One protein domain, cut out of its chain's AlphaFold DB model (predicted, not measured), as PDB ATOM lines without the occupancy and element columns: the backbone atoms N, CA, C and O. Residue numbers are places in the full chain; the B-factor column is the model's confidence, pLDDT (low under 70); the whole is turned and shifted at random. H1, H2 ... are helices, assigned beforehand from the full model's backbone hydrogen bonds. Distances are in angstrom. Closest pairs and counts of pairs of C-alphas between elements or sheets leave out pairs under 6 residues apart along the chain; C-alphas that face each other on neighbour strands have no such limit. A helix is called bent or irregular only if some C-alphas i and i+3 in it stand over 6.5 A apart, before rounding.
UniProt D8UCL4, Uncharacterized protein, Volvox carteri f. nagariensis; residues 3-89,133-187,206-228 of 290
ATOM      1  N   VAL A   3     -14.328  23.487  -6.826       36.66
ATOM      2  CA  VAL A   3     -13.020  23.999  -7.290       36.66
ATOM      3  C   VAL A   3     -11.837  23.249  -6.648       36.66
ATOM      4  O   VAL A   3     -10.767  23.153  -7.243       36.66
ATOM      5  N   GLY A   4     -12.041  22.640  -5.472       36.62
ATOM      6  CA  GLY A   4     -10.998  21.904  -4.745       36.62
ATOM      7  C   GLY A   4     -10.512  20.638  -5.453       36.62
ATOM      8  O   GLY A   4      -9.355  20.257  -5.297       36.62
ATOM      9  N   LEU A   5     -11.355  20.026  -6.292       42.84
ATOM     10  CA  LEU A   5     -10.988  18.827  -7.045       42.84
ATOM     11  C   LEU A   5      -9.934  19.150  -8.110       42.84
ATOM     12  O   LEU A   5      -8.894  18.514  -8.130       42.84
ATOM     13  N   VAL A   6     -10.110  20.204  -8.908       44.62
ATOM     14  CA  VAL A   6      -9.184  20.563 -10.005       44.62
ATOM     15  C   VAL A   6      -7.763  20.877  -9.498       44.62
ATOM     16  O   VAL A   6      -6.778  20.509 -10.142       44.62
ATOM     17  N   VAL A   7      -7.646  21.484  -8.313       45.00
ATOM     18  CA  VAL A   7      -6.358  21.782  -7.659       45.00
ATOM     19  C   VAL A   7      -5.697  20.511  -7.116       45.00
ATOM     20  O   VAL A   7      -4.495  20.327  -7.301       45.00
ATOM     21  N   LEU A   8      -6.476  19.589  -6.540       41.47
ATOM     22  CA  LEU A   8      -5.993  18.277  -6.090       41.47
ATOM     23  C   LEU A   8      -5.357  17.483  -7.246       41.47
ATOM     24  O   LEU A   8      -4.374  16.774  -7.054       41.47
ATOM     25  N   GLY A   9      -5.871  17.671  -8.465       40.06
ATOM     26  CA  GLY A   9      -5.329  17.094  -9.689       40.06
ATOM     27  C   GLY A   9      -3.904  17.531  -9.954       40.06
ATOM     28  O   GLY A   9      -3.008  16.694 -10.004       40.06
ATOM     29  N   LEU A  10      -3.671  18.835 -10.069       42.53
ATOM     30  CA  LEU A  10      -2.340  19.405 -10.309       42.53
ATOM     31  C   LEU A  10      -1.316  19.024  -9.224       42.53
ATOM     32  O   LEU A  10      -0.145  18.840  -9.541       42.53
ATOM     33  N   VAL A  11      -1.767  18.821  -7.983       42.66
ATOM     34  CA  VAL A  11      -0.935  18.454  -6.823       42.66
ATOM     35  C   VAL A  11      -0.409  17.014  -6.886       42.66
ATOM     36  O   VAL A  11       0.735  16.756  -6.503       42.66
ATOM     37  N   VAL A  12      -1.189  16.076  -7.430       44.03
ATOM     38  CA  VAL A  12      -0.756  14.676  -7.592       44.03
ATOM     39  C   VAL A  12       0.394  14.550  -8.607       44.03
ATOM     40  O   VAL A  12       1.182  13.612  -8.497       44.03
ATOM     41  N   ARG A  13       0.589  15.530  -9.513       44.38
ATOM     42  CA  ARG A  13       1.620  15.514 -10.576       44.38
ATOM     43  C   ARG A  13       3.071  15.464 -10.066       44.38
ATOM     44  O   ARG A  13       3.968  15.090 -10.816       44.38
ATOM     45  N   SER A  14       3.310  15.854  -8.816       41.78
ATOM     46  CA  SER A  14       4.626  16.305  -8.330       41.78
ATOM     47  C   SER A  14       5.222  15.484  -7.167       41.78
ATOM     48  O   SER A  14       6.213  15.885  -6.561       41.78
ATOM     49  N   ALA A  15       4.667  14.305  -6.875       41.53
ATOM     50  CA  ALA A  15       4.861  13.543  -5.630       41.53
ATOM     51  C   ALA A  15       6.284  13.029  -5.279       41.53
ATOM     52  O   ALA A  15       6.458  12.477  -4.196       41.53
ATOM     53  N   GLY A  16       7.310  13.209  -6.117       44.69
ATOM     54  CA  GLY A  16       8.671  12.743  -5.797       44.69
ATOM     55  C   GLY A  16       9.472  13.688  -4.893       44.69
ATOM     56  O   GLY A  16      10.142  13.243  -3.968       44.69
ATOM     57  N   ILE A  17       9.386  14.998  -5.140       47.28
ATOM     58  CA  ILE A  17      10.240  16.020  -4.495       47.28
ATOM     59  C   ILE A  17       9.406  16.951  -3.586       47.28
ATOM     60  O   ILE A  17       9.933  17.619  -2.703       47.28
ATOM     61  N   LEU A  18       8.072  16.928  -3.712       45.50
ATOM     62  CA  LEU A  18       7.167  17.872  -3.047       45.50
ATOM     63  C   LEU A  18       6.840  17.586  -1.576       45.50
ATOM     64  O   LEU A  18       6.176  18.410  -0.964       45.50
ATOM     65  N   ARG A  19       7.214  16.447  -0.982       47.97
ATOM     66  CA  ARG A  19       6.594  15.997   0.286       47.97
ATOM     67  C   ARG A  19       6.763  16.983   1.460       47.97
ATOM     68  O   ARG A  19       5.879  17.046   2.309       47.97
ATOM     69  N   GLN A  20       7.837  17.776   1.482       45.06
ATOM     70  CA  GLN A  20       8.075  18.801   2.511       45.06
ATOM     71  C   GLN A  20       7.392  20.147   2.200       45.06
ATOM     72  O   GLN A  20       6.769  20.720   3.090       45.06
ATOM     73  N   GLY A  21       7.391  20.605   0.941       44.00
ATOM     74  CA  GLY A  21       6.635  21.803   0.527       44.00
ATOM     75  C   GLY A  21       5.112  21.596   0.525       44.00
ATOM     76  O   GLY A  21       4.336  22.526   0.737       44.00
ATOM     77  N   LEU A  22       4.671  20.349   0.355       44.91
ATOM     78  CA  LEU A  22       3.271  19.940   0.282       44.91
ATOM     79  C   LEU A  22       2.541  20.069   1.623       44.91
ATOM     80  O   LEU A  22       1.382  20.465   1.626       44.91
ATOM     81  N   MET A  23       3.193  19.790   2.756       45.19
ATOM     82  CA  MET A  23       2.545  19.946   4.068       45.19
ATOM     83  C   MET A  23       2.282  21.425   4.394       45.19
ATOM     84  O   MET A  23       1.226  21.755   4.933       45.19
ATOM     85  N   ALA A  24       3.178  22.327   3.977       42.28
ATOM     86  CA  ALA A  24       2.990  23.773   4.111       42.28
ATOM     87  C   ALA A  24       1.902  24.310   3.154       42.28
ATOM     88  O   ALA A  24       1.043  25.092   3.561       42.28
ATOM     89  N   ALA A  25       1.872  23.834   1.904       40.12
ATOM     90  CA  ALA A  25       0.867  24.231   0.915       40.12
ATOM     91  C   ALA A  25      -0.538  23.670   1.213       40.12
ATOM     92  O   ALA A  25      -1.537  24.346   0.962       40.12
ATOM     93  N   MET A  26      -0.643  22.465   1.786       42.78
ATOM     94  CA  MET A  26      -1.922  21.881   2.212       42.78
ATOM     95  C   MET A  26      -2.516  22.599   3.429       42.78
ATOM     96  O   MET A  26      -3.730  22.795   3.469       42.78
ATOM     97  N   ALA A  27      -1.681  23.069   4.362       40.75
ATOM     98  CA  ALA A  27      -2.127  23.917   5.467       40.75
ATOM     99  C   ALA A  27      -2.659  25.281   4.978       40.75
ATOM    100  O   ALA A  27      -3.658  25.774   5.498       40.75
ATOM    101  N   ALA A  28      -2.058  25.853   3.927       38.59
ATOM    102  CA  ALA A  28      -2.509  27.110   3.321       38.59
ATOM    103  C   ALA A  28      -3.779  26.954   2.454       38.59
ATOM    104  O   ALA A  28      -4.661  27.811   2.473       38.59
ATOM    105  N   ALA A  29      -3.912  25.846   1.715       36.59
ATOM    106  CA  ALA A  29      -5.058  25.585   0.838       36.59
ATOM    107  C   ALA A  29      -6.330  25.164   1.599       36.59
ATOM    108  O   ALA A  29      -7.438  25.488   1.164       36.59
ATOM    109  N   ALA A  30      -6.196  24.498   2.753       36.34
ATOM    110  CA  ALA A  30      -7.325  24.152   3.622       36.34
ATOM    111  C   ALA A  30      -8.029  25.388   4.222       36.34
ATOM    112  O   ALA A  30      -9.196  25.306   4.599       36.34
ATOM    113  N   ALA A  31      -7.361  26.547   4.247       35.50
ATOM    114  CA  ALA A  31      -7.910  27.803   4.756       35.50
ATOM    115  C   ALA A  31      -8.689  28.635   3.705       35.50
ATOM    116  O   ALA A  31      -9.243  29.679   4.043       35.50
ATOM    117  N   ALA A  32      -8.754  28.212   2.433       36.91
ATOM    118  CA  ALA A  32      -9.058  29.107   1.307       36.91
ATOM    119  C   ALA A  32     -10.359  28.825   0.526       36.91
ATOM    120  O   ALA A  32     -10.378  28.776  -0.707       36.91
ATOM    121  N   GLY A  33     -11.485  28.694   1.224       33.47
ATOM    122  CA  GLY A  33     -12.803  28.815   0.593       33.47
ATOM    123  C   GLY A  33     -13.162  30.283   0.330       33.47
ATOM    124  O   GLY A  33     -13.824  30.895   1.157       33.47
ATOM    125  N   GLY A  34     -12.741  30.869  -0.796       38.00
ATOM    126  CA  GLY A  34     -13.090  32.257  -1.147       38.00
ATOM    127  C   GLY A  34     -12.230  32.851  -2.264       38.00
ATOM    128  O   GLY A  34     -11.367  32.166  -2.799       38.00
ATOM    129  N   ALA A  35     -12.468  34.120  -2.615       37.19
ATOM    130  CA  ALA A  35     -11.890  34.903  -3.726       37.19
ATOM    131  C   ALA A  35     -10.342  35.082  -3.735       37.19
ATOM    132  O   ALA A  35      -9.818  36.026  -4.319       37.19
ATOM    133  N   THR A  36      -9.590  34.172  -3.119       37.22
ATOM    134  CA  THR A  36      -8.137  34.210  -2.892       37.22
ATOM    135  C   THR A  36      -7.355  33.161  -3.700       37.22
ATOM    136  O   THR A  36      -6.159  32.977  -3.490       37.22
ATOM    137  N   GLY A  37      -7.980  32.498  -4.682       43.38
ATOM    138  CA  GLY A  37      -7.345  31.445  -5.494       43.38
ATOM    139  C   GLY A  37      -6.079  31.880  -6.251       43.38
ATOM    140  O   GLY A  37      -5.135  31.102  -6.366       43.38
ATOM    141  N   ALA A  38      -6.014  33.137  -6.695       42.06
ATOM    142  CA  ALA A  38      -4.831  33.700  -7.348       42.06
ATOM    143  C   ALA A  38      -3.648  33.893  -6.377       42.06
ATOM    144  O   ALA A  38      -2.510  33.575  -6.721       42.06
ATOM    145  N   ALA A  39      -3.921  34.346  -5.148       41.06
ATOM    146  CA  ALA A  39      -2.908  34.505  -4.103       41.06
ATOM    147  C   ALA A  39      -2.355  33.147  -3.638       41.06
ATOM    148  O   ALA A  39      -1.165  33.012  -3.371       41.06
ATOM    149  N   ASN A  40      -3.193  32.110  -3.637       48.34
ATOM    150  CA  ASN A  40      -2.798  30.769  -3.206       48.34
ATOM    151  C   ASN A  40      -2.077  29.968  -4.299       48.34
ATOM    152  O   ASN A  40      -1.192  29.177  -3.987       48.34
ATOM    153  N   ALA A  41      -2.384  30.208  -5.579       50.75
ATOM    154  CA  ALA A  41      -1.569  29.715  -6.689       50.75
ATOM    155  C   ALA A  41      -0.179  30.375  -6.698       50.75
ATOM    156  O   ALA A  41       0.817  29.696  -6.939       50.75
ATOM    157  N   ALA A  42      -0.103  31.669  -6.365       47.47
ATOM    158  CA  ALA A  42       1.161  32.376  -6.176       47.47
ATOM    159  C   ALA A  42       1.949  31.856  -4.960       47.47
ATOM    160  O   ALA A  42       3.157  31.670  -5.061       47.47
ATOM    161  N   ALA A  43       1.280  31.531  -3.851       49.25
ATOM    162  CA  ALA A  43       1.914  30.922  -2.679       49.25
ATOM    163  C   ALA A  43       2.406  29.486  -2.947       49.25
ATOM    164  O   ALA A  43       3.509  29.130  -2.546       49.25
ATOM    165  N   ALA A  44       1.638  28.671  -3.677       53.56
ATOM    166  CA  ALA A  44       2.064  27.334  -4.095       53.56
ATOM    167  C   ALA A  44       3.246  27.392  -5.076       53.56
ATOM    168  O   ALA A  44       4.167  26.585  -4.991       53.56
ATOM    169  N   ALA A  45       3.255  28.376  -5.973       52.00
ATOM    170  CA  ALA A  45       4.376  28.638  -6.863       52.00
ATOM    171  C   ALA A  45       5.626  29.118  -6.131       52.00
ATOM    172  O   ALA A  45       6.719  28.676  -6.468       52.00
ATOM    173  N   ALA A  46       5.465  29.983  -5.128       52.59
ATOM    174  CA  ALA A  46       6.550  30.436  -4.267       52.59
ATOM    175  C   ALA A  46       7.141  29.267  -3.464       52.59
ATOM    176  O   ALA A  46       8.352  29.093  -3.456       52.59
ATOM    177  N   ALA A  47       6.300  28.390  -2.907       55.00
ATOM    178  CA  ALA A  47       6.745  27.185  -2.204       55.00
ATOM    179  C   ALA A  47       7.466  26.179  -3.126       55.00
ATOM    180  O   ALA A  47       8.429  25.532  -2.715       55.00
ATOM    181  N   VAL A  48       7.042  26.058  -4.391       51.75
ATOM    182  CA  VAL A  48       7.743  25.247  -5.404       51.75
ATOM    183  C   VAL A  48       9.064  25.904  -5.823       51.75
ATOM    184  O   VAL A  48      10.067  25.203  -5.952       51.75
ATOM    185  N   ALA A  49       9.095  27.230  -5.983       51.56
ATOM    186  CA  ALA A  49      10.300  27.996  -6.296       51.56
ATOM    187  C   ALA A  49      11.345  27.933  -5.170       51.56
ATOM    188  O   ALA A  49      12.534  27.882  -5.452       51.56
ATOM    189  N   GLU A  50      10.912  27.864  -3.912       53.56
ATOM    190  CA  GLU A  50      11.789  27.752  -2.741       53.56
ATOM    191  C   GLU A  50      12.387  26.342  -2.584       53.56
ATOM    192  O   GLU A  50      13.512  26.186  -2.120       53.56
ATOM    193  N   SER A  51      11.687  25.305  -3.063       54.19
ATOM    194  CA  SER A  51      12.223  23.935  -3.167       54.19
ATOM    195  C   SER A  51      13.105  23.691  -4.402       54.19
ATOM    196  O   SER A  51      13.774  22.659  -4.503       54.19
ATOM    197  N   ALA A  52      13.118  24.627  -5.354       48.66
ATOM    198  CA  ALA A  52      13.942  24.560  -6.548       48.66
ATOM    199  C   ALA A  52      15.332  25.141  -6.251       48.66
ATOM    200  O   ALA A  52      15.561  26.339  -6.372       48.66
ATOM    201  N   SER A  53      16.296  24.273  -5.938       55.91
ATOM    202  CA  SER A  53      17.724  24.632  -5.847       55.91
ATOM    203  C   SER A  53      18.315  25.154  -7.173       55.91
ATOM    204  O   SER A  53      19.497  25.488  -7.225       55.91
ATOM    205  N   ASP A  54      17.515  25.227  -8.237       74.94
ATOM    206  CA  ASP A  54      17.917  25.698  -9.551       74.94
ATOM    207  C   ASP A  54      17.160  26.991  -9.879       74.94
ATOM    208  O   ASP A  54      15.944  26.992 -10.111       74.94
ATOM    209  N   ARG A  55      17.879  28.118  -9.843       79.12
ATOM    210  CA  ARG A  55      17.348  29.478 -10.050       79.12
ATOM    211  C   ARG A  55      16.533  29.581 -11.340       79.12
ATOM    212  O   ARG A  55      15.519  30.275 -11.370       79.12
ATOM    213  N   ASP A  56      16.938  28.856 -12.373       76.25
ATOM    214  CA  ASP A  56      16.270  28.843 -13.673       76.25
ATOM    215  C   ASP A  56      14.889  28.176 -13.605       76.25
ATOM    216  O   ASP A  56      13.928  28.653 -14.215       76.25
ATOM    217  N   MET A  57      14.746  27.123 -12.795       72.94
ATOM    218  CA  MET A  57      13.462  26.461 -12.575       72.94
ATOM    219  C   MET A  57      12.516  27.351 -11.764       72.94
ATOM    220  O   MET A  57      11.343  27.477 -12.121       72.94
ATOM    221  N   ALA A  58      13.025  28.025 -10.729       75.00
ATOM    222  CA  ALA A  58      12.252  28.996  -9.955       75.00
ATOM    223  C   ALA A  58      11.738  30.148 -10.837       75.00
ATOM    224  O   ALA A  58      10.556  30.493 -10.779       75.00
ATOM    225  N   VAL A  59      12.591  30.695 -11.711       80.81
ATOM    226  CA  VAL A  59      12.205  31.734 -12.679       80.81
ATOM    227  C   VAL A  59      11.148  31.212 -13.651       80.81
ATOM    228  O   VAL A  59      10.145  31.888 -13.883       80.81
ATOM    229  N   GLY A  60      11.313  29.996 -14.181       75.06
ATOM    230  CA  GLY A  60      10.325  29.374 -15.065       75.06
ATOM    231  C   GLY A  60       8.951  29.227 -14.405       75.06
ATOM    232  O   GLY A  60       7.936  29.616 -14.985       75.06
ATOM    233  N   VAL A  61       8.911  28.730 -13.166       75.31
ATOM    234  CA  VAL A  61       7.673  28.596 -12.381       75.31
ATOM    235  C   VAL A  61       7.042  29.963 -12.113       75.31
ATOM    236  O   VAL A  61       5.842  30.134 -12.336       75.31
ATOM    237  N   ALA A  62       7.837  30.955 -11.705       73.31
ATOM    238  CA  ALA A  62       7.357  32.311 -11.457       73.31
ATOM    239  C   ALA A  62       6.726  32.940 -12.712       73.31
ATOM    240  O   ALA A  62       5.653  33.536 -12.628       73.31
ATOM    241  N   LEU A  63       7.333  32.753 -13.889       74.25
ATOM    242  CA  LEU A  63       6.795  33.248 -15.161       74.25
ATOM    243  C   LEU A  63       5.477  32.566 -15.549       74.25
ATOM    244  O   LEU A  63       4.553  33.238 -16.012       74.25
ATOM    245  N   ILE A  64       5.353  31.254 -15.333       74.31
ATOM    246  CA  ILE A  64       4.100  30.519 -15.577       74.31
ATOM    247  C   ILE A  64       2.980  31.067 -14.690       74.31
ATOM    248  O   ILE A  64       1.853  31.265 -15.145       74.31
ATOM    249  N   VAL A  65       3.289  31.345 -13.429       74.25
ATOM    250  CA  VAL A  65       2.311  31.815 -12.443       74.25
ATOM    251  C   VAL A  65       1.913  33.256 -12.695       74.25
ATOM    252  O   VAL A  65       0.725  33.571 -12.662       74.25
ATOM    253  N   LEU A  66       2.873  34.108 -13.049       74.94
ATOM    254  CA  LEU A  66       2.602  35.467 -13.498       74.94
ATOM    255  C   LEU A  66       1.708  35.473 -14.748       74.94
ATOM    256  O   LEU A  66       0.767  36.260 -14.829       74.94
ATOM    257  N   SER A  67       1.948  34.559 -15.691       71.31
ATOM    258  CA  SER A  67       1.108  34.384 -16.880       71.31
ATOM    259  C   SER A  67      -0.319  33.947 -16.521       71.31
ATOM    260  O   SER A  67      -1.289  34.545 -16.990       71.31
ATOM    261  N   ALA A  68      -0.475  32.967 -15.624       73.38
ATOM    262  CA  ALA A  68      -1.784  32.512 -15.151       73.38
ATOM    263  C   ALA A  68      -2.558  33.616 -14.406       73.38
ATOM    264  O   ALA A  68      -3.770  33.775 -14.598       73.38
ATOM    265  N   PHE A  69      -1.854  34.408 -13.594       72.94
ATOM    266  CA  PHE A  69      -2.408  35.577 -12.919       72.94
ATOM    267  C   PHE A  69      -2.885  36.627 -13.924       72.94
ATOM    268  O   PHE A  69      -4.040  37.048 -13.862       72.94
ATOM    269  N   GLY A  70      -2.040  36.991 -14.893       71.31
ATOM    270  CA  GLY A  70      -2.387  37.945 -15.945       71.31
ATOM    271  C   GLY A  70      -3.609  37.505 -16.752       71.31
ATOM    272  O   GLY A  70      -4.496  38.313 -17.017       71.31
ATOM    273  N   TYR A  71      -3.714  36.213 -17.071       74.12
ATOM    274  CA  TYR A  71      -4.865  35.662 -17.786       74.12
ATOM    275  C   TYR A  71      -6.164  35.733 -16.969       74.12
ATOM    276  O   TYR A  71      -7.223  36.061 -17.504       74.12
ATOM    277  N   SER A  72      -6.080  35.471 -15.662       73.00
ATOM    278  CA  SER A  72      -7.227  35.566 -14.751       73.00
ATOM    279  C   SER A  72      -7.687  37.016 -14.584       73.00
ATOM    280  O   SER A  72      -8.877  37.306 -14.703       73.00
ATOM    281  N   LEU A  73      -6.738  37.937 -14.387       72.12
ATOM    282  CA  LEU A  73      -7.006  39.369 -14.275       72.12
ATOM    283  C   LEU A  73      -7.659  39.913 -15.548       72.12
ATOM    284  O   LEU A  73      -8.603  40.694 -15.461       72.12
ATOM    285  N   LEU A  74      -7.200  39.468 -16.723       74.75
ATOM    286  CA  LEU A  74      -7.781  39.848 -18.007       74.75
ATOM    287  C   LEU A  74      -9.256  39.434 -18.104       74.75
ATOM    288  O   LEU A  74     -10.077  40.235 -18.542       74.75
ATOM    289  N   GLY A  75      -9.601  38.220 -17.661       73.56
ATOM    290  CA  GLY A  75     -10.985  37.742 -17.621       73.56
ATOM    291  C   GLY A  75     -11.878  38.602 -16.723       73.56
ATOM    292  O   GLY A  75     -12.927  39.065 -17.169       73.56
ATOM    293  N   CYS A  76     -11.431  38.884 -15.495       74.56
ATOM    294  CA  CYS A  76     -12.163  39.741 -14.558       74.56
ATOM    295  C   CYS A  76     -12.306  41.179 -15.071       74.56
ATOM    296  O   CYS A  76     -13.374  41.774 -14.954       74.56
ATOM    297  N   LEU A  77     -11.244  41.740 -15.656       75.44
ATOM    298  CA  LEU A  77     -11.266  43.094 -16.199       75.44
ATOM    299  C   LEU A  77     -12.207  43.195 -17.400       75.44
ATOM    300  O   LEU A  77     -12.878  44.210 -17.552       75.44
ATOM    301  N   TYR A  78     -12.285  42.154 -18.230       73.69
ATOM    302  CA  TYR A  78     -13.213  42.103 -19.356       73.69
ATOM    303  C   TYR A  78     -14.669  42.102 -18.886       73.69
ATOM    304  O   TYR A  78     -15.480  42.880 -19.386       73.69
ATOM    305  N   GLU A  79     -14.982  41.277 -17.887       76.25
ATOM    306  CA  GLU A  79     -16.307  41.228 -17.267       76.25
ATOM    307  C   GLU A  79     -16.665  42.579 -16.630       76.25
ATOM    308  O   GLU A  79     -17.716  43.148 -16.925       76.25
ATOM    309  N   TRP A  80     -15.742  43.169 -15.867       78.31
ATOM    310  CA  TRP A  80     -15.921  44.492 -15.269       78.31
ATOM    311  C   TRP A  80     -16.114  45.600 -16.316       78.31
ATOM    312  O   TRP A  80     -17.040  46.401 -16.207       78.31
ATOM    313  N   LEU A  81     -15.293  45.629 -17.372       73.19
ATOM    314  CA  LEU A  81     -15.416  46.599 -18.465       73.19
ATOM    315  C   LEU A  81     -16.758  46.473 -19.183       73.19
ATOM    316  O   LEU A  81     -17.355  47.496 -19.518       73.19
ATOM    317  N   SER A  82     -17.235  45.243 -19.391       70.88
ATOM    318  CA  SER A  82     -18.535  44.983 -20.014       70.88
ATOM    319  C   SER A  82     -19.718  45.404 -19.139       70.88
ATOM    320  O   SER A  82     -20.766  45.756 -19.671       70.88
ATOM    321  N   ALA A  83     -19.542  45.415 -17.814       76.00
ATOM    322  CA  ALA A  83     -20.560  45.850 -16.865       76.00
ATOM    323  C   ALA A  83     -20.598  47.380 -16.670       76.00
ATOM    324  O   ALA A  83     -21.663  47.932 -16.404       76.00
ATOM    325  N   VAL A  84     -19.454  48.072 -16.777       76.50
ATOM    326  CA  VAL A  84     -19.319  49.499 -16.412       76.50
ATOM    327  C   VAL A  84     -19.433  50.455 -17.599       76.50
ATOM    328  O   VAL A  84     -19.964  51.557 -17.451       76.50
ATOM    329  N   ARG A  85     -18.919  50.097 -18.780       62.81
ATOM    330  CA  ARG A  85     -19.013  50.964 -19.962       62.81
ATOM    331  C   ARG A  85     -20.258  50.592 -20.762       62.81
ATOM    332  O   ARG A  85     -20.463  49.424 -21.069       62.81
ATOM    333  N   GLY A  86     -21.059  51.604 -21.125       65.12
ATOM    334  CA  GLY A  86     -22.100  51.505 -22.160       65.12
ATOM    335  C   GLY A  86     -21.535  51.016 -23.509       65.12
ATOM    336  O   GLY A  86     -20.403  50.548 -23.542       65.12
ATOM    337  N   PRO A  87     -22.285  51.143 -24.626       61.22
ATOM    338  CA  PRO A  87     -22.231  50.239 -25.792       61.22
ATOM    339  C   PRO A  87     -20.885  49.521 -25.935       61.22
ATOM    340  O   PRO A  87     -19.892  50.127 -26.342       61.22
ATOM    341  N   ALA A  88     -20.865  48.261 -25.488       65.06
ATOM    342  CA  ALA A  88     -19.652  47.481 -25.292       65.06
ATOM    343  C   ALA A  88     -18.712  47.608 -26.500       65.06
ATOM    344  O   ALA A  88     -19.142  47.485 -27.650       65.06
ATOM    345  N   MET A  89     -17.426  47.861 -26.228       72.38
ATOM    346  CA  MET A  89     -16.383  47.896 -27.255       72.38
ATOM    347  C   MET A  89     -16.523  46.648 -28.131       72.38
ATOM    348  O   MET A  89     -16.638  45.539 -27.606       72.38
ATOM    349  N   TRP A 133      12.596  24.356 -45.218       95.06
ATOM    350  CA  TRP A 133      11.822  25.487 -44.683       95.06
ATOM    351  C   TRP A 133      10.305  25.379 -44.916       95.06
ATOM    352  O   TRP A 133       9.515  25.875 -44.114       95.06
ATOM    353  N   TRP A 134       9.877  24.691 -45.976       96.44
ATOM    354  CA  TRP A 134       8.462  24.553 -46.336       96.44
ATOM    355  C   TRP A 134       7.594  23.860 -45.270       96.44
ATOM    356  O   TRP A 134       6.547  24.411 -44.922       96.44
ATOM    357  N   PRO A 135       7.983  22.693 -44.713       93.94
ATOM    358  CA  PRO A 135       7.264  22.080 -43.596       93.94
ATOM    359  C   PRO A 135       7.088  23.021 -42.403       93.94
ATOM    360  O   PRO A 135       6.014  23.060 -41.807       93.94
ATOM    361  N   VAL A 136       8.114  23.819 -42.094       91.06
ATOM    362  CA  VAL A 136       8.085  24.789 -40.995       91.06
ATOM    363  C   VAL A 136       7.049  25.875 -41.277       91.06
ATOM    364  O   VAL A 136       6.175  26.113 -40.446       91.06
ATOM    365  N   VAL A 137       7.070  26.475 -42.471       93.00
ATOM    366  CA  VAL A 137       6.078  27.486 -42.876       93.00
ATOM    367  C   VAL A 137       4.657  26.928 -42.849       93.00
ATOM    368  O   VAL A 137       3.758  27.580 -42.321       93.00
ATOM    369  N   ARG A 138       4.441  25.705 -43.347       95.44
ATOM    370  CA  ARG A 138       3.125  25.047 -43.297       95.44
ATOM    371  C   ARG A 138       2.654  24.828 -41.863       95.44
ATOM    372  O   ARG A 138       1.500  25.117 -41.563       95.44
ATOM    373  N   LEU A 139       3.537  24.354 -40.985       91.81
ATOM    374  CA  LEU A 139       3.220  24.134 -39.576       91.81
ATOM    375  C   LEU A 139       2.831  25.445 -38.883       91.81
ATOM    376  O   LEU A 139       1.800  25.489 -38.217       91.81
ATOM    377  N   TYR A 140       3.596  26.520 -39.090       88.62
ATOM    378  CA  TYR A 140       3.271  27.842 -38.545       88.62
ATOM    379  C   TYR A 140       1.969  28.409 -39.115       88.62
ATOM    380  O   TYR A 140       1.179  28.974 -38.362       88.62
ATOM    381  N   GLY A 141       1.709  28.227 -40.412       92.12
ATOM    382  CA  GLY A 141       0.455  28.644 -41.040       92.12
ATOM    383  C   GLY A 141      -0.760  27.931 -40.441       92.12
ATOM    384  O   GLY A 141      -1.728  28.579 -40.049       92.12
ATOM    385  N   ILE A 142      -0.684  26.604 -40.293       93.19
ATOM    386  CA  ILE A 142      -1.741  25.795 -39.666       93.19
ATOM    387  C   ILE A 142      -1.930  26.196 -38.201       93.19
ATOM    388  O   ILE A 142      -3.060  26.399 -37.758       93.19
ATOM    389  N   PHE A 143      -0.837  26.354 -37.451       87.44
ATOM    390  CA  PHE A 143      -0.886  26.771 -36.054       87.44
ATOM    391  C   PHE A 143      -1.526  28.157 -35.890       87.44
ATOM    392  O   PHE A 143      -2.398  28.330 -35.042       87.44
ATOM    393  N   GLY A 144      -1.163  29.127 -36.735       85.69
ATOM    394  CA  GLY A 144      -1.754  30.467 -36.728       85.69
ATOM    395  C   GLY A 144      -3.251  30.464 -37.050       85.69
ATOM    396  O   GLY A 144      -4.032  31.136 -36.371       85.69
ATOM    397  N   ALA A 145      -3.676  29.660 -38.029       87.69
ATOM    398  CA  ALA A 145      -5.088  29.495 -38.365       87.69
ATOM    399  C   ALA A 145      -5.883  28.874 -37.202       87.69
ATOM    400  O   ALA A 145      -6.929  29.402 -36.816       87.69
ATOM    401  N   LEU A 146      -5.358  27.809 -36.587       86.56
ATOM    402  CA  LEU A 146      -5.957  27.168 -35.413       86.56
ATOM    403  C   LEU A 146      -6.041  28.122 -34.220       86.56
ATOM    404  O   LEU A 146      -7.071  28.171 -33.552       86.56
ATOM    405  N   PHE A 147      -4.993  28.904 -33.965       83.50
ATOM    406  CA  PHE A 147      -4.976  29.880 -32.877       83.50
ATOM    407  C   PHE A 147      -6.011  30.992 -33.093       83.50
ATOM    408  O   PHE A 147      -6.710  31.380 -32.159       83.50
ATOM    409  N   THR A 148      -6.170  31.454 -34.336       81.94
ATOM    410  CA  THR A 148      -7.193  32.445 -34.703       81.94
ATOM    411  C   THR A 148      -8.599  31.885 -34.499       81.94
ATOM    412  O   THR A 148      -9.422  32.510 -33.829       81.94
ATOM    413  N   ALA A 149      -8.867  30.678 -35.003       86.00
ATOM    414  CA  ALA A 149     -10.144  29.998 -34.803       86.00
ATOM    415  C   ALA A 149     -10.442  29.784 -33.310       86.00
ATOM    416  O   ALA A 149     -11.550  30.052 -32.848       86.00
ATOM    417  N   HIS A 150      -9.435  29.374 -32.537       84.75
ATOM    418  CA  HIS A 150      -9.541  29.219 -31.093       84.75
ATOM    419  C   HIS A 150      -9.904  30.535 -30.394       84.75
ATOM    420  O   HIS A 150     -10.813  30.545 -29.567       84.75
ATOM    421  N   GLY A 151      -9.254  31.647 -30.754       80.94
ATOM    422  CA  GLY A 151      -9.557  32.972 -30.208       80.94
ATOM    423  C   GLY A 151     -10.993  33.422 -30.493       80.94
ATOM    424  O   GLY A 151     -11.664  33.936 -29.598       80.94
ATOM    425  N   LEU A 152     -11.500  33.161 -31.702       83.06
ATOM    426  CA  LEU A 152     -12.891  33.454 -32.068       83.06
ATOM    427  C   LEU A 152     -13.883  32.639 -31.231       83.06
ATOM    428  O   LEU A 152     -14.807  33.204 -30.647       83.06
ATOM    429  N   VAL A 153     -13.668  31.324 -31.123       85.44
ATOM    430  CA  VAL A 153     -14.513  30.440 -30.303       85.44
ATOM    431  C   VAL A 153     -14.477  30.869 -28.840       85.44
ATOM    432  O   VAL A 153     -15.524  30.960 -28.202       85.44
ATOM    433  N   GLN A 154     -13.297  31.189 -28.308       82.44
ATOM    434  CA  GLN A 154     -13.154  31.640 -26.930       82.44
ATOM    435  C   GLN A 154     -13.896  32.962 -26.680       82.44
ATOM    436  O   GLN A 154     -14.537  33.108 -25.642       82.44
ATOM    437  N   GLY A 155     -13.866  33.894 -27.638       79.00
ATOM    438  CA  GLY A 155     -14.640  35.134 -27.571       79.00
ATOM    439  C   GLY A 155     -16.148  34.883 -27.494       79.00
ATOM    440  O   GLY A 155     -16.823  35.461 -26.645       79.00
ATOM    441  N   VAL A 156     -16.671  33.968 -28.317       81.94
ATOM    442  CA  VAL A 156     -18.096  33.581 -28.300       81.94
ATOM    443  C   VAL A 156     -18.482  32.898 -26.985       81.94
ATOM    444  O   VAL A 156     -19.544  33.171 -26.426       81.94
ATOM    445  N   VAL A 157     -17.625  32.020 -26.461       81.75
ATOM    446  CA  VAL A 157     -17.865  31.347 -25.174       81.75
ATOM    447  C   VAL A 157     -17.865  32.349 -24.022       81.75
ATOM    448  O   VAL A 157     -18.738  32.277 -23.161       81.75
ATOM    449  N   LEU A 158     -16.936  33.309 -24.019       78.12
ATOM    450  CA  LEU A 158     -16.878  34.347 -22.991       78.12
ATOM    451  C   LEU A 158     -18.179  35.160 -22.948       78.12
ATOM    452  O   LEU A 158     -18.700  35.406 -21.864       78.12
ATOM    453  N   GLN A 159     -18.742  35.505 -24.111       75.50
ATOM    454  CA  GLN A 159     -20.023  36.218 -24.202       75.50
ATOM    455  C   GLN A 159     -21.193  35.418 -23.630       75.50
ATOM    456  O   GLN A 159     -22.049  35.969 -22.946       75.50
ATOM    457  N   ARG A 160     -21.274  34.126 -23.963       83.69
ATOM    458  CA  ARG A 160     -22.444  33.303 -23.632       83.69
ATOM    459  C   ARG A 160     -22.389  32.706 -22.234       83.69
ATOM    460  O   ARG A 160     -23.432  32.381 -21.678       83.69
ATOM    461  N   SER A 161     -21.192  32.499 -21.696       84.38
ATOM    462  CA  SER A 161     -20.992  31.651 -20.517       84.38
ATOM    463  C   SER A 161     -20.107  32.282 -19.439       84.38
ATOM    464  O   SER A 161     -19.899  31.660 -18.396       84.38
ATOM    465  N   GLY A 162     -19.604  33.501 -19.655       82.88
ATOM    466  CA  GLY A 162     -18.827  34.255 -18.671       82.88
ATOM    467  C   GLY A 162     -17.391  33.759 -18.470       82.88
ATOM    468  O   GLY A 162     -16.956  32.744 -19.029       82.88
ATOM    469  N   ALA A 163     -16.632  34.494 -17.651       78.31
ATOM    470  CA  ALA A 163     -15.200  34.269 -17.440       78.31
ATOM    471  C   ALA A 163     -14.890  32.921 -16.765       78.31
ATOM    472  O   ALA A 163     -13.923  32.247 -17.128       78.31
ATOM    473  N   THR A 164     -15.741  32.476 -15.836       82.88
ATOM    474  CA  THR A 164     -15.576  31.195 -15.126       82.88
ATOM    475  C   THR A 164     -15.553  30.006 -16.086       82.88
ATOM    476  O   THR A 164     -14.684  29.139 -15.984       82.88
ATOM    477  N   THR A 165     -16.461  29.985 -17.065       84.94
ATOM    478  CA  THR A 165     -16.533  28.908 -18.064       84.94
ATOM    479  C   THR A 165     -15.273  28.868 -18.926       84.94
ATOM    480  O   THR A 165     -14.727  27.794 -19.186       84.94
ATOM    481  N   VAL A 166     -14.754  30.037 -19.314       82.69
ATOM    482  CA  VAL A 166     -13.487  30.150 -20.053       82.69
ATOM    483  C   VAL A 166     -12.319  29.598 -19.234       82.69
ATOM    484  O   VAL A 166     -11.485  28.873 -19.777       82.69
ATOM    485  N   GLY A 167     -12.280  29.870 -17.927       82.38
ATOM    486  CA  GLY A 167     -11.280  29.304 -17.019       82.38
ATOM    487  C   GLY A 167     -11.297  27.772 -16.997       82.38
ATOM    488  O   GLY A 167     -10.251  27.138 -17.141       82.38
ATOM    489  N   ILE A 168     -12.484  27.167 -16.902       85.00
ATOM    490  CA  ILE A 168     -12.650  25.703 -16.887       85.00
ATOM    491  C   ILE A 168     -12.228  25.081 -18.221       85.00
ATOM    492  O   ILE A 168     -11.486  24.098 -18.239       85.00
ATOM    493  N   ILE A 169     -12.635  25.669 -19.348       83.69
ATOM    494  CA  ILE A 169     -12.236  25.199 -20.683       83.69
ATOM    495  C   ILE A 169     -10.720  25.320 -20.874       83.69
ATOM    496  O   ILE A 169     -10.098  24.426 -21.447       83.69
ATOM    497  N   SER A 170     -10.100  26.383 -20.358       81.56
ATOM    498  CA  SER A 170      -8.645  26.550 -20.395       81.56
ATOM    499  C   SER A 170      -7.925  25.457 -19.594       81.56
ATOM    500  O   SER A 170      -6.945  24.882 -20.075       81.56
ATOM    501  N   ALA A 171      -8.450  25.089 -18.418       82.00
ATOM    502  CA  ALA A 171      -7.926  23.982 -17.617       82.00
ATOM    503  C   ALA A 171      -8.065  22.628 -18.339       82.00
ATOM    504  O   ALA A 171      -7.108  21.854 -18.396       82.00
ATOM    505  N   LEU A 172      -9.218  22.369 -18.965       84.44
ATOM    506  CA  LEU A 172      -9.436  21.183 -19.798       84.44
ATOM    507  C   LEU A 172      -8.470  21.123 -20.983       84.44
ATOM    508  O   LEU A 172      -7.901  20.069 -21.256       84.44
ATOM    509  N   ARG A 173      -8.231  22.251 -21.661       85.06
ATOM    510  CA  ARG A 173      -7.251  22.341 -22.750       85.06
ATOM    511  C   ARG A 173      -5.854  21.973 -22.259       85.06
ATOM    512  O   ARG A 173      -5.174  21.201 -22.923       85.06
ATOM    513  N   ALA A 174      -5.428  22.495 -21.109       80.31
ATOM    514  CA  ALA A 174      -4.124  22.168 -20.533       80.31
ATOM    515  C   ALA A 174      -4.001  20.668 -20.204       80.31
ATOM    516  O   ALA A 174      -2.983  20.051 -20.520       80.31
ATOM    517  N   SER A 175      -5.056  20.073 -19.639       83.31
ATOM    518  CA  SER A 175      -5.155  18.628 -19.394       83.31
ATOM    519  C   SER A 175      -5.040  17.822 -20.697       83.31
ATOM    520  O   SER A 175      -4.175  16.953 -20.818       83.31
ATOM    521  N   ALA A 176      -5.833  18.174 -21.713       85.75
ATOM    522  CA  ALA A 176      -5.838  17.507 -23.012       85.75
ATOM    523  C   ALA A 176      -4.487  17.615 -23.731       85.75
ATOM    524  O   ALA A 176      -3.987  16.617 -24.239       85.75
ATOM    525  N   VAL A 177      -3.859  18.797 -23.729       84.62
ATOM    526  CA  VAL A 177      -2.527  19.006 -24.317       84.62
ATOM    527  C   VAL A 177      -1.473  18.179 -23.585       84.62
ATOM    528  O   VAL A 177      -0.620  17.588 -24.240       84.62
ATOM    529  N   ALA A 178      -1.533  18.087 -22.254       83.88
ATOM    530  CA  ALA A 178      -0.600  17.264 -21.489       83.88
ATOM    531  C   ALA A 178      -0.735  15.770 -21.829       83.88
ATOM    532  O   ALA A 178       0.278  15.108 -22.053       83.88
ATOM    533  N   VAL A 179      -1.965  15.253 -21.918       87.12
ATOM    534  CA  VAL A 179      -2.224  13.854 -22.299       87.12
ATOM    535  C   VAL A 179      -1.808  13.596 -23.744       87.12
ATOM    536  O   VAL A 179      -1.062  12.656 -24.002       87.12
ATOM    537  N   ALA A 180      -2.230  14.449 -24.678       88.00
ATOM    538  CA  ALA A 180      -1.896  14.317 -26.092       88.00
ATOM    539  C   ALA A 180      -0.382  14.373 -26.327       88.00
ATOM    540  O   ALA A 180       0.142  13.551 -27.068       88.00
ATOM    541  N   SER A 181       0.331  15.283 -25.653       85.12
ATOM    542  CA  SER A 181       1.796  15.353 -25.726       85.12
ATOM    543  C   SER A 181       2.431  14.069 -25.193       85.12
ATOM    544  O   SER A 181       3.293  13.496 -25.848       85.12
ATOM    545  N   GLY A 182       1.951  13.568 -24.051       86.31
ATOM    546  CA  GLY A 182       2.431  12.312 -23.482       86.31
ATOM    547  C   GLY A 182       2.239  11.112 -24.410       86.31
ATOM    548  O   GLY A 182       3.139  10.286 -24.530       86.31
ATOM    549  N   LEU A 183       1.103  11.032 -25.108       87.25
ATOM    550  CA  LEU A 183       0.827   9.965 -26.076       87.25
ATOM    551  C   LEU A 183       1.658  10.124 -27.357       87.25
ATOM    552  O   LEU A 183       2.286   9.167 -27.799       87.25
ATOM    553  N   LEU A 184       1.700  11.323 -27.941       84.62
ATOM    554  CA  LEU A 184       2.382  11.576 -29.215       84.62
ATOM    555  C   LEU A 184       3.901  11.431 -29.110       84.62
ATOM    556  O   LEU A 184       4.521  10.887 -30.018       84.62
ATOM    557  N   PHE A 185       4.507  11.910 -28.022       82.06
ATOM    558  CA  PHE A 185       5.964  11.919 -27.891       82.06
ATOM    559  C   PHE A 185       6.530  10.648 -27.256       82.06
ATOM    560  O   PHE A 185       7.690  10.335 -27.505       82.06
ATOM    561  N   CYS A 186       5.733   9.878 -26.505       79.25
ATOM    562  CA  CYS A 186       6.225   8.646 -25.874       79.25
ATOM    563  C   CYS A 186       5.761   7.354 -26.539       79.25
ATOM    564  O   CYS A 186       6.332   6.302 -26.266       79.25
ATOM    565  N   SER A 187       4.818   7.415 -27.483       61.16
ATOM    566  CA  SER A 187       4.405   6.233 -28.245       61.16
ATOM    567  C   SER A 187       5.309   5.918 -29.450       61.16
ATOM    568  O   SER A 187       5.060   4.930 -30.137       61.16
ATOM    569  N   LEU A 206       3.925  10.676 -20.367       83.75
ATOM    570  CA  LEU A 206       2.761  10.605 -19.508       83.75
ATOM    571  C   LEU A 206       3.110   9.776 -18.270       83.75
ATOM    572  O   LEU A 206       3.049   8.550 -18.275       83.75
ATOM    573  N   THR A 207       3.503  10.452 -17.201       84.81
ATOM    574  CA  THR A 207       3.696   9.813 -15.904       84.81
ATOM    575  C   THR A 207       2.330   9.529 -15.273       84.81
ATOM    576  O   THR A 207       1.376  10.286 -15.467       84.81
ATOM    577  N   ALA A 208       2.223   8.458 -14.481       84.81
ATOM    578  CA  ALA A 208       1.032   8.180 -13.672       84.81
ATOM    579  C   ALA A 208       0.514   9.415 -12.898       84.81
ATOM    580  O   ALA A 208      -0.685   9.693 -12.969       84.81
ATOM    581  N   PRO A 209       1.375  10.216 -12.232       83.00
ATOM    582  CA  PRO A 209       0.918  11.425 -11.560       83.00
ATOM    583  C   PRO A 209       0.365  12.482 -12.535       83.00
ATOM    584  O   PRO A 209      -0.659  13.086 -12.235       83.00
ATOM    585  N   ALA A 210       0.943  12.663 -13.730       81.94
ATOM    586  CA  ALA A 210       0.391  13.572 -14.744       81.94
ATOM    587  C   ALA A 210      -0.963  13.100 -15.302       81.94
ATOM    588  O   ALA A 210      -1.851  13.926 -15.527       81.94
ATOM    589  N   ALA A 211      -1.136  11.790 -15.494       86.12
ATOM    590  CA  ALA A 211      -2.404  11.199 -15.914       86.12
ATOM    591  C   ALA A 211      -3.491  11.369 -14.841       86.12
ATOM    592  O   ALA A 211      -4.610  11.773 -15.158       86.12
ATOM    593  N   ALA A 212      -3.153  11.144 -13.567       88.50
ATOM    594  CA  ALA A 212      -4.060  11.380 -12.447       88.50
ATOM    595  C   ALA A 212      -4.486  12.854 -12.373       88.50
ATOM    596  O   ALA A 212      -5.673  13.145 -12.232       88.50
ATOM    597  N   SER A 213      -3.551  13.792 -12.561       84.56
ATOM    598  CA  SER A 213      -3.864  15.222 -12.633       84.56
ATOM    599  C   SER A 213      -4.847  15.553 -13.739       84.56
ATOM    600  O   SER A 213      -5.828  16.253 -13.500       84.56
ATOM    601  N   ALA A 214      -4.589  15.039 -14.942       86.06
ATOM    602  CA  ALA A 214      -5.458  15.239 -16.086       86.06
ATOM    603  C   ALA A 214      -6.867  14.692 -15.811       86.06
ATOM    604  O   ALA A 214      -7.853  15.392 -16.046       86.06
ATOM    605  N   GLY A 215      -6.959  13.487 -15.239       89.06
ATOM    606  CA  GLY A 215      -8.221  12.860 -14.851       89.06
ATOM    607  C   GLY A 215      -8.998  13.678 -13.823       89.06
ATOM    608  O   GLY A 215     -10.196  13.885 -13.983       89.06
ATOM    609  N   ILE A 216      -8.321  14.213 -12.809       90.94
ATOM    610  CA  ILE A 216      -8.955  15.028 -11.773       90.94
ATOM    611  C   ILE A 216      -9.440  16.380 -12.326       90.94
ATOM    612  O   ILE A 216     -10.559  16.798 -12.020       90.94
ATOM    613  N   VAL A 217      -8.650  17.055 -13.170       86.81
ATOM    614  CA  VAL A 217      -9.069  18.301 -13.843       86.81
ATOM    615  C   VAL A 217     -10.309  18.046 -14.706       86.81
ATOM    616  O   VAL A 217     -11.288  18.790 -14.619       86.81
ATOM    617  N   THR A 218     -10.303  16.963 -15.486       88.00
ATOM    618  CA  THR A 218     -11.432  16.571 -16.338       88.00
ATOM    619  C   THR A 218     -12.661  16.185 -15.517       88.00
ATOM    620  O   THR A 218     -13.765  16.624 -15.831       88.00
ATOM    621  N   GLY A 219     -12.486  15.430 -14.431       92.38
ATOM    622  CA  GLY A 219     -13.564  15.055 -13.518       92.38
ATOM    623  C   GLY A 219     -14.193  16.264 -12.824       92.38
ATOM    624  O   GLY A 219     -15.415  16.353 -12.741       92.38
ATOM    625  N   GLY A 220     -13.382  17.234 -12.393       89.25
ATOM    626  CA  GLY A 220     -13.867  18.490 -11.816       89.25
ATOM    627  C   GLY A 220     -14.674  19.323 -12.814       89.25
ATOM    628  O   GLY A 220     -15.738  19.834 -12.469       89.25
ATOM    629  N   ALA A 221     -14.216  19.406 -14.066       87.94
ATOM    630  CA  ALA A 221     -14.956  20.082 -15.128       87.94
ATOM    631  C   ALA A 221     -16.275  19.365 -15.463       87.94
ATOM    632  O   ALA A 221     -17.310  20.017 -15.579       87.94
ATOM    633  N   LEU A 222     -16.267  18.030 -15.555       91.44
ATOM    634  CA  LEU A 222     -17.476  17.236 -15.787       91.44
ATOM    635  C   LEU A 222     -18.489  17.438 -14.655       91.44
ATOM    636  O   LEU A 222     -19.649  17.752 -14.912       91.44
ATOM    637  N   LEU A 223     -18.046  17.342 -13.400       92.44
ATOM    638  CA  LEU A 223     -18.896  17.583 -12.236       92.44
ATOM    639  C   LEU A 223     -19.508  18.991 -12.258       92.44
ATOM    640  O   LEU A 223     -20.697  19.152 -11.975       92.44
ATOM    641  N   TRP A 224     -18.726  20.003 -12.638       90.06
ATOM    642  CA  TRP A 224     -19.224  21.366 -12.808       90.06
ATOM    643  C   TRP A 224     -20.305  21.451 -13.898       90.06
ATOM    644  O   TRP A 224     -21.357  22.038 -13.664       90.06
ATOM    645  N   THR A 225     -20.114  20.798 -15.051       87.56
ATOM    646  CA  THR A 225     -21.142  20.781 -16.111       87.56
ATOM    647  C   THR A 225     -22.432  20.078 -15.684       87.56
ATOM    648  O   THR A 225     -23.514  20.551 -16.018       87.56
ATOM    649  N   LEU A 226     -22.335  18.991 -14.910       92.00
ATOM    650  CA  LEU A 226     -23.492  18.212 -14.454       92.00
ATOM    651  C   LEU A 226     -24.308  18.925 -13.375       92.00
ATOM    652  O   LEU A 226     -25.523  18.770 -13.311       92.00
ATOM    653  N   THR A 227     -23.646  19.698 -12.519       92.50
ATOM    654  CA  THR A 227     -24.316  20.435 -11.433       92.50
ATOM    655  C   THR A 227     -24.823  21.810 -11.858       92.50
ATOM    656  O   THR A 227     -25.584  22.434 -11.121       92.50
ATOM    657  N   GLY A 228     -24.473  22.233 -13.074       82.69
ATOM    658  CA  GLY A 228     -24.872  23.504 -13.654       82.69
ATOM    659  C   GLY A 228     -24.060  24.674 -13.106       82.69
ATOM    660  O   GLY A 228     -23.652  24.710 -11.945       82.69
TER     661      GLY A 228
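Overview. This is residues 3 to 89, 133 to 187 and 206 to 228 of the 290 residues of an uncharacterized protein of Volvox carteri f. nagariensis (UniProt D8UCL4). Helices touching in turn, H1, H6, H5b, H4, H3 and H2, make a nearly closed ring, with H2 and H1 only near each other. The long helix H5 folds back on itself as a narrow V of two arms, H5a and H5b, and residues 133 to 153 of H5a stick out. The printed part has 165 residues with six named helices, H1 to H6 in chain order, and no named strand; its class is all helix. It is only just compact, close to loose, with a radius of gyration of the C-alphas of 18.1 A and spans of 50 by 48 by 36 A.

Arrangement. H1, residues 3 to 12, touches H6, residues 208 to 227, opposite ways at a shallow tilt of 8 degrees; their closest C-alphas, Gly 9 and Ser 213, are 3.8 A apart. H2, residues 19 to 29, and H3, residues 37 to 51, form a hairpin, closest at C-alphas 25 and 44, 6.0 A. H3 and H4, residues 55 to 84, form another, closest at C-alphas 49 and 58, 4.3 A. H5, residues 133 to 186, was assigned as one helix by its hydrogen bonds but is bent, with C-alphas 160 and 163 9.6 A apart; its arms H5a, residues 133 to 160, and H5b, residues 163 to 186, stand at a shallow tilt of 29 degrees, opposite ways. H4 touches H5b with residues 72 to 79 alone, closest at C-alphas 75 and 163, 5.5 A. H5b touches H6, closest at C-alphas 175 and 214, 4.7 A. Every O i to N i+4 pair is within hydrogen-bond range in H3, H4, H5a, H5b and H6, against 4 of 6 in H1 and 5 of 7 in H2.

Along the chain. H1 begins at C-alpha 3 (-13.020, 23.999, -7.290). H4 measures 42.3 A, H5a 41.0 A, H5b 34.4 A and H6 28.2 A, ending at C-alpha 227 (-24.316, 20.435, -11.433).

Size, cuts and confidence. C-alphas 31 and 134 are farthest apart, 53.7 A. Cuts leave gaps of 40.0 A between C-alphas 89 and 133 and 9.9 A between C-alphas 187 and 206. Residues 3 to 53, 85 to 88 and 187 have pLDDT under 70.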